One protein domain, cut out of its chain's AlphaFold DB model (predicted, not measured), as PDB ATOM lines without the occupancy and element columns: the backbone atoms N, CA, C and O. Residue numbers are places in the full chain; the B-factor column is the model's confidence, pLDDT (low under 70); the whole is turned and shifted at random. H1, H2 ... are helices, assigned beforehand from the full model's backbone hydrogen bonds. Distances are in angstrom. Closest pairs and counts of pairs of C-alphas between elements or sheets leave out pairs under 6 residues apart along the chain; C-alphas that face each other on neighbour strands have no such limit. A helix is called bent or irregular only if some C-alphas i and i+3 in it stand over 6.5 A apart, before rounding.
ATOM      1  N   ALA A  25      -7.043  28.914  10.087       94.88
ATOM      2  CA  ALA A  25      -7.839  28.732  11.299       94.88
ATOM      3  C   ALA A  25      -9.344  28.872  11.017       94.88
ATOM      4  O   ALA A  25     -10.122  27.996  11.399       94.88
ATOM      5  N   SER A  26      -9.746  29.915  10.285       93.25
ATOM      6  CA  SER A  26     -11.135  30.133   9.868       93.25
ATOM      7  C   SER A  26     -11.651  28.997   8.989       93.25
ATOM      8  O   SER A  26     -12.764  28.525   9.202       93.25
ATOM      9  N   TYR A  27     -10.840  28.502   8.050       94.81
ATOM     10  CA  TYR A  27     -11.210  27.360   7.215       94.81
ATOM     11  C   TYR A  27     -11.413  26.081   8.036       94.81
ATOM     12  O   TYR A  27     -12.380  25.356   7.813       94.81
ATOM     13  N   ARG A  28     -10.544  25.804   9.019       95.00
ATOM     14  CA  ARG A  28     -10.719  24.642   9.904       95.00
ATOM     15  C   ARG A  28     -11.962  24.755  10.777       95.00
ATOM     16  O   ARG A  28     -12.677  23.768  10.898       95.00
ATOM     17  N   ALA A  29     -12.230  25.933  11.342       90.50
ATOM     18  CA  ALA A  29     -13.444  26.176  12.117       90.50
ATOM     19  C   ALA A  29     -14.697  25.969  11.253       90.50
ATOM     20  O   ALA A  29     -15.584  25.209  11.626       90.50
ATOM     21  N   TYR A  30     -14.715  26.556  10.054       90.38
ATOM     22  CA  TYR A  30     -15.785  26.367   9.077       90.38
ATOM     23  C   TYR A  30     -15.987  24.892   8.712       90.38
ATOM     24  O   TYR A  30     -17.104  24.388   8.742       90.38
ATOM     25  N   SER A  31     -14.902  24.184   8.395       91.44
ATOM     26  CA  SER A  31     -14.962  22.776   8.002       91.44
ATOM     27  C   SER A  31     -15.487  21.888   9.132       91.44
ATOM     28  O   SER A  31     -16.342  21.042   8.885       91.44
ATOM     29  N   TYR A  32     -15.044  22.130  10.371       90.12
ATOM     30  CA  TYR A  32     -15.550  21.440  11.557       90.12
ATOM     31  C   TYR A  32     -17.051  21.681  11.756       90.12
ATOM     32  O   TYR A  32     -17.795  20.734  11.972       90.12
ATOM     33  N   MET A  33     -17.515  22.925  11.617       86.25
ATOM     34  CA  MET A  33     -18.935  23.256  11.772       86.25
ATOM     35  C   MET A  33     -19.817  22.650  10.676       86.25
ATOM     36  O   MET A  33     -20.949  22.266  10.949       86.25
ATOM     37  N   GLU A  34     -19.319  22.579   9.441       86.19
ATOM     38  CA  GLU A  34     -20.132  22.207   8.280       86.19
ATOM     39  C   GLU A  34     -20.068  20.729   7.895       86.19
ATOM     40  O   GLU A  34     -21.026  20.217   7.324       86.19
ATOM     41  N   HIS A  35     -18.961  20.043   8.185       89.00
ATOM     42  CA  HIS A  35     -18.695  18.697   7.663       89.00
ATOM     43  C   HIS A  35     -18.306  17.683   8.746       89.00
ATOM     44  O   HIS A  35     -18.029  16.528   8.422       89.00
ATOM     45  N   ASP A  36     -18.277  18.077  10.023       89.06
ATOM     46  CA  ASP A  36     -17.975  17.176  11.133       89.06
ATOM     47  C   ASP A  36     -19.190  17.019  12.063       89.06
ATOM     48  O   ASP A  36     -19.556  17.956  12.775       89.06
ATOM     49  N   PRO A  37     -19.804  15.824  12.134       86.88
ATOM     50  CA  PRO A  37     -20.919  15.552  13.044       86.88
ATOM     51  C   PRO A  37     -20.623  15.848  14.522       86.88
ATOM     52  O   PRO A  37     -21.551  16.072  15.300       86.88
ATOM     53  N   ARG A  38     -19.343  15.861  14.925       85.75
ATOM     54  CA  ARG A  38     -18.915  16.183  16.296       85.75
ATOM     55  C   ARG A  38     -19.143  17.647  16.662       85.75
ATOM     56  O   ARG A  38     -19.220  17.974  17.846       85.75
ATOM     57  N   PHE A  39     -19.294  18.537  15.682       85.75
ATOM     58  CA  PHE A  39     -19.718  19.898  15.976       85.75
ATOM     59  C   PHE A  39     -21.089  19.904  16.654       85.75
ATOM     60  O   PHE A  39     -21.254  20.556  17.681       85.75
ATOM     61  N   CYS A  40     -22.042  19.108  16.168       80.62
ATOM     62  CA  CYS A  40     -23.373  19.047  16.762       80.62
ATOM     63  C   CYS A  40     -23.330  18.550  18.215       80.62
ATOM     64  O   CYS A  40     -24.046  19.092  19.047       80.62
ATOM     65  N   THR A  41     -22.442  17.604  18.550       82.50
ATOM     66  CA  THR A  41     -22.261  17.115  19.932       82.50
ATOM     67  C   THR A  41     -21.600  18.123  20.867       82.50
ATOM     68  O   THR A  41     -21.582  17.908  22.074       82.50
ATOM     69  N   SER A  42     -21.054  19.231  20.353       80.50
ATOM     70  CA  SER A  42     -20.569  20.311  21.223       80.50
ATOM     71  C   SER A  42     -21.708  21.031  21.959       80.50
ATOM     72  O   SER A  42     -21.472  21.661  22.989       80.50
ATOM     73  N   CYS A  43     -22.947  20.879  21.478       75.62
ATOM     74  CA  CYS A  43     -24.159  21.291  22.170       75.62
ATOM     75  C   CYS A  43     -24.715  20.114  22.988       75.62
ATOM     76  O   CYS A  43     -25.012  19.055  22.436       75.62
ATOM     77  N   HIS A  44     -24.943  20.318  24.289       73.94
ATOM     78  CA  HIS A  44     -25.445  19.280  25.206       73.94
ATOM     79  C   HIS A  44     -26.797  18.664  24.790       73.94
ATOM     80  O   HIS A  44     -27.115  17.547  25.185       73.94
ATOM     81  N   LEU A  45     -27.579  19.363  23.964       80.56
ATOM     82  CA  LEU A  45     -28.880  18.911  23.467       80.56
ATOM     83  C   LEU A  45     -28.817  17.823  22.384       80.56
ATOM     84  O   LEU A  45     -29.822  17.176  22.100       80.56
ATOM     85  N   MET A  46     -27.663  17.628  21.745       84.19
ATOM     86  CA  MET A  46     -27.544  16.771  20.559       84.19
ATOM     87  C   MET A  46     -26.986  15.377  20.844       84.19
ATOM     88  O   MET A  46     -26.949  14.552  19.933       84.19
ATOM     89  N   GLU A  47     -26.566  15.092  22.076       85.38
ATOM     90  CA  GLU A  47     -25.891  13.839  22.435       85.38
ATOM     91  C   GLU A  47     -26.754  12.603  22.115       85.38
ATOM     92  O   GLU A  47     -26.311  11.675  21.436       85.38
ATOM     93  N   ASP A  48     -28.030  12.611  22.514       85.69
ATOM     94  CA  ASP A  48     -28.951  11.497  22.254       85.69
ATOM     95  C   ASP A  48     -29.237  11.311  20.761       85.69
ATOM     96  O   ASP A  48     -29.219  10.186  20.247       85.69
ATOM     97  N   ALA A  49     -29.474  12.414  20.047       85.12
ATOM     98  CA  ALA A  49     -29.688  12.420  18.604       85.12
ATOM     99  C   ALA A  49     -28.473  11.846  17.859       85.12
ATOM    100  O   ALA A  49     -28.618  10.968  17.005       85.12
ATOM    101  N   TYR A  50     -27.272  12.278  18.238       88.00
ATOM    102  CA  TYR A  50     -26.014  11.800  17.677       88.00
ATOM    103  C   TYR A  50     -25.793  10.309  17.939       88.00
ATOM    104  O   TYR A  50     -25.455   9.548  17.030       88.00
ATOM    105  N   ASN A  51     -26.042   9.857  19.167       88.62
ATOM    106  CA  ASN A  51     -25.879   8.457  19.545       88.62
ATOM    107  C   ASN A  51     -26.862   7.521  18.825       88.62
ATOM    108  O   ASN A  51     -26.538   6.352  18.591       88.62
ATOM    109  N   ARG A  52     -28.055   8.002  18.463       88.19
ATOM    110  CA  ARG A  52     -29.007   7.265  17.612       88.19
ATOM    111  C   ARG A  52     -28.563   7.273  16.152       88.19
ATOM    112  O   ARG A  52     -28.453   6.205  15.551       88.19
ATOM    113  N   PHE A  53     -28.179   8.436  15.631       88.25
ATOM    114  CA  PHE A  53     -27.650   8.587  14.277       88.25
ATOM    115  C   PHE A  53     -26.462   7.651  14.006       88.25
ATOM    116  O   PHE A  53     -26.457   6.927  13.008       88.25
ATOM    117  N   ARG A  54     -25.497   7.575  14.932       89.00
ATOM    118  CA  ARG A  54     -24.318   6.697  14.835       89.00
ATOM    119  C   ARG A  54     -24.626   5.202  14.797       89.00
ATOM    120  O   ARG A  54     -23.771   4.425  14.383       89.00
ATOM    121  N   ARG A  55     -25.808   4.795  15.257       88.44
ATOM    122  CA  ARG A  55     -26.284   3.404  15.210       88.44
ATOM    123  C   ARG A  55     -27.174   3.127  13.999       88.44
ATOM    124  O   ARG A  55     -27.537   1.980  13.767       88.44
ATOM    125  N   SER A  56     -27.520   4.157  13.230       87.38
ATOM    126  CA  SER A  56     -28.354   4.036  12.038       87.38
ATOM    127  C   SER A  56     -27.551   3.610  10.805       87.38
ATOM    128  O   SER A  56     -26.320   3.689  10.770       87.38
ATOM    129  N   ALA A  57     -28.261   3.240   9.736       87.31
ATOM    130  CA  ALA A  57     -27.659   2.987   8.426       87.31
ATOM    131  C   ALA A  57     -26.921   4.215   7.846       87.31
ATOM    132  O   ALA A  57     -26.052   4.064   6.987       87.31
ATOM    133  N   HIS A  58     -27.223   5.416   8.349       89.19
ATOM    134  CA  HIS A  58     -26.649   6.687   7.913       89.19
ATOM    135  C   HIS A  58     -25.417   7.122   8.722       89.19
ATOM    136  O   HIS A  58     -24.896   8.202   8.495       89.19
ATOM    137  N   ALA A  59     -24.863   6.289   9.606       90.19
ATOM    138  CA  ALA A  59     -23.728   6.660  10.468       90.19
ATOM    139  C   ALA A  59     -22.440   7.122   9.738       90.19
ATOM    140  O   ALA A  59     -21.489   7.553  10.389       90.19
ATOM    141  N   ARG A  60     -22.381   6.985   8.406       89.31
ATOM    142  CA  ARG A  60     -21.245   7.369   7.550       89.31
ATOM    143  C   ARG A  60     -21.440   8.681   6.779       89.31
ATOM    144  O   ARG A  60     -20.531   9.056   6.046       89.31
ATOM    145  N   ILE A  61     -22.584   9.348   6.919       89.81
ATOM    146  CA  ILE A  61     -22.819  10.684   6.352       89.81
ATOM    147  C   ILE A  61     -22.764  11.748   7.459       89.81
ATOM    148  O   ILE A  61     -22.525  11.433   8.627       89.81
ATOM    149  N   THR A  62     -22.938  13.013   7.100       89.88
ATOM    150  CA  THR A  62     -22.961  14.145   8.031       89.88
ATOM    151  C   THR A  62     -24.389  14.561   8.380       89.88
ATOM    152  O   THR A  62     -25.336  14.275   7.649       89.88
ATOM    153  N   CYS A  63     -24.566  15.280   9.493       87.69
ATOM    154  CA  CYS A  63     -25.877  15.805   9.889       87.69
ATOM    155  C   CYS A  63     -26.460  16.743   8.819       87.69
ATOM    156  O   CYS A  63     -27.664  16.720   8.567       87.69
ATOM    157  N   HIS A  64     -25.607  17.543   8.167       88.75
ATOM    158  CA  HIS A  64     -26.009  18.527   7.161       88.75
ATOM    159  C   HIS A  64     -26.433  17.925   5.820       88.75
ATOM    160  O   HIS A  64     -27.116  18.604   5.051       88.75
ATOM    161  N   ASP A  65     -26.113  16.654   5.563       90.25
ATOM    162  CA  ASP A  65     -26.631  15.945   4.389       90.25
ATOM    163  C   ASP A  65     -28.166  15.819   4.449       90.25
ATOM    164  O   ASP A  65     -28.839  15.834   3.418       90.25
ATOM    165  N   CYS A  66     -28.739  15.803   5.660       88.12
ATOM    166  CA  CYS A  66     -30.185  15.875   5.885       88.12
ATOM    167  C   CYS A  66     -30.636  17.269   6.357       88.12
ATOM    168  O   CYS A  66     -31.618  17.818   5.854       88.12
ATOM    169  N   HIS A  67     -29.910  17.863   7.306       87.12
ATOM    170  CA  HIS A  67     -30.256  19.115   7.980       87.12
ATOM    171  C   HIS A  67     -29.443  20.294   7.455       87.12
ATOM    172  O   HIS A  67     -28.518  20.775   8.103       87.12
ATOM    173  N   LYS A  68     -29.797  20.797   6.275       84.31
ATOM    174  CA  LYS A  68     -29.129  21.973   5.712       84.31
ATOM    175  C   LYS A  68     -29.859  23.259   6.093       84.31
ATOM    176  O   LYS A  68     -30.777  23.675   5.388       84.31
ATOM    177  N   ALA A  69     -29.432  23.872   7.194       81.56
ATOM    178  CA  ALA A  69     -29.903  25.184   7.623       81.56
ATOM    179  C   ALA A  69     -29.292  26.309   6.769       81.56
ATOM    180  O   ALA A  69     -28.150  26.231   6.307       81.56
ATOM    181  N   THR A  70     -30.050  27.380   6.570       86.94
ATOM    182  CA  THR A  70     -29.547  28.631   6.000       86.94
ATOM    183  C   THR A  70     -28.592  29.325   6.974       86.94
ATOM    184  O   THR A  70     -28.609  29.085   8.180       86.94
ATOM    185  N   ARG A  71     -27.769  30.256   6.475       86.62
ATOM    186  CA  ARG A  71     -26.860  31.044   7.329       86.62
ATOM    187  C   ARG A  71     -27.599  31.840   8.405       86.62
ATOM    188  O   ARG A  71     -27.090  31.973   9.512       86.62
ATOM    189  N   ALA A  72     -28.789  32.345   8.082       88.00
ATOM    190  CA  ALA A  72     -29.626  33.069   9.030       88.00
ATOM    191  C   ALA A  72     -30.120  32.152  10.159       88.00
ATOM    192  O   ALA A  72     -30.031  32.526  11.324       88.00
ATOM    193  N   GLU A  73     -30.564  30.936   9.832       85.38
ATOM    194  CA  GLU A  73     -30.999  29.938  10.819       85.38
ATOM    195  C   GLU A  73     -29.835  29.444  11.684       85.38
ATOM    196  O   GLU A  73     -29.978  29.365  12.900       85.38
ATOM    197  N   GLN A  74     -28.664  29.191  11.090       84.00
ATOM    198  CA  GLN A  74     -27.455  28.830  11.842       84.00
ATOM    199  C   GLN A  74     -27.058  29.933  12.835       84.00
ATOM    200  O   GLN A  74     -26.746  29.647  13.990       84.00
ATOM    201  N   LEU A  75     -27.086  31.201  12.402       86.12
ATOM    202  CA  LEU A  75     -26.786  32.338  13.273       86.12
ATOM    203  C   LEU A  75     -27.832  32.473  14.382       86.12
ATOM    204  O   LEU A  75     -27.468  32.689  15.534       86.12
ATOM    205  N   HIS A  76     -29.113  32.299  14.056       85.12
ATOM    206  CA  HIS A  76     -30.181  32.312  15.047       85.12
ATOM    207  C   HIS A  76     -29.974  31.216  16.100       85.12
ATOM    208  O   HIS A  76     -29.932  31.509  17.292       85.12
ATOM    209  N   GLN A  77     -29.722  29.979  15.676       81.19
ATOM    210  CA  GLN A  77     -29.474  28.866  16.587       81.19
ATOM    211  C   GLN A  77     -28.244  29.111  17.473       81.19
ATOM    212  O   GLN A  77     -28.290  28.854  18.676       81.19
ATOM    213  N   LEU A  78     -27.169  29.680  16.914       81.62
ATOM    214  CA  LEU A  78     -25.991  30.082  17.685       81.62
ATOM    215  C   LEU A  78     -26.341  31.129  18.753       81.62
ATOM    216  O   LEU A  78     -25.905  31.001  19.895       81.62
ATOM    217  N   THR A  79     -27.150  32.138  18.411       84.50
ATOM    218  CA  THR A  79     -27.584  33.146  19.391       84.50
ATOM    219  C   THR A  79     -28.414  32.528  20.512       84.50
ATOM    220  O   THR A  79     -28.167  32.831  21.676       84.50
ATOM    221  N   GLN A  80     -29.320  31.599  20.202       83.56
ATOM    222  CA  GLN A  80     -30.127  30.931  21.224       83.56
ATOM    223  C   GLN A  80     -29.269  30.088  22.171       83.56
ATOM    224  O   GLN A  80     -29.431  30.163  23.384       83.56
ATOM    225  N   VAL A  81     -28.305  29.327  21.647       80.88
ATOM    226  CA  VAL A  81     -27.413  28.517  22.491       80.88
ATOM    227  C   VAL A  81     -26.573  29.395  23.426       80.88
ATOM    228  O   VAL A  81     -26.417  29.053  24.593       80.88
ATOM    229  N   ILE A  82     -26.069  30.536  22.945       83.81
ATOM    230  CA  ILE A  82     -25.214  31.431  23.742       83.81
ATOM    231  C   ILE A  82     -26.012  32.213  24.792       83.81
ATOM    232  O   ILE A  82     -25.540  32.369  25.918       83.81
ATOM    233  N   PHE A  83     -27.184  32.739  24.431       88.88
ATOM    234  CA  PHE A  83     -27.916  33.693  25.271       88.88
ATOM    235  C   PHE A  83     -29.098  33.084  26.031       88.88
ATOM    236  O   PHE A  83     -29.444  33.586  27.097       88.88
ATOM    237  N   GLU A  84     -29.721  32.027  25.508       85.75
ATOM    238  CA  GLU A  84     -30.948  31.443  26.071       85.75
ATOM    239  C   GLU A  84     -30.699  30.103  26.776       85.75
ATOM    240  O   GLU A  84     -31.473  29.735  27.656       85.75
ATOM    241  N   ASN A  85     -29.621  29.390  26.420       82.62
ATOM    242  CA  ASN A  85     -29.252  28.075  26.959       82.62
ATOM    243  C   ASN A  85     -30.448  27.096  27.053       82.62
ATOM    244  O   ASN A  85     -30.822  26.663  28.151       82.62
TER     245      ASN A  85
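What this domain is: This is residues 25 to 85 of the 320 residues of an uncharacterized protein of Gemmatimonadetes bacterium GWC2_71_10 (UniProt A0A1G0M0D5). H1, short H2 and H3 follow one another with a corner at each join; from H3 a long loop, residues 54 to 70, folds back and leads to H4 at one side, where residues 70 to 76 stand free. The printed part has 61 residues with four named helices, H1 to H4 in order, and no named strand: all helix. It is only just compact, close to loose, with a radius of gyration of the C-alphas of 12.2 A and spans of 33 by 26 by 20 A.

Where its parts are: H1, residues 25 to 35, begins at C-alpha 25 (-7.839, 28.732, 11.299) and is 15.2 A long. H2 is residues 38 to 41, 5.0 A. H3, residues 44 to 53, 15.4 A, is irregular: C-alphas 45 and 48 are 7.5 A apart. H4, residues 71 to 83, 18.2 A, ends at C-alpha 83 (-27.916, 33.693, 25.271).

How they stand to each other: H1 and H2 touch only at the corner, closest at the C-alphas of Met 33 and Phe 39, 5.4 A. H2 and H3 touch only at the corner, closest at Thr 41 and Glu 47, C-alphas 5.5 A apart. H4 touches no helix. Every O i to N i+4 pair is within hydrogen-bond range in H1 and H4, 4 of 6 in H3; H2 is too short for one.

The domain as a whole: The farthest C-alphas, of Ala 57 and Phe 83, are 35.0 A apart. The printed part has no cut; the link from H3 to H4 is long. No printed residue is under 70 in pLDDT.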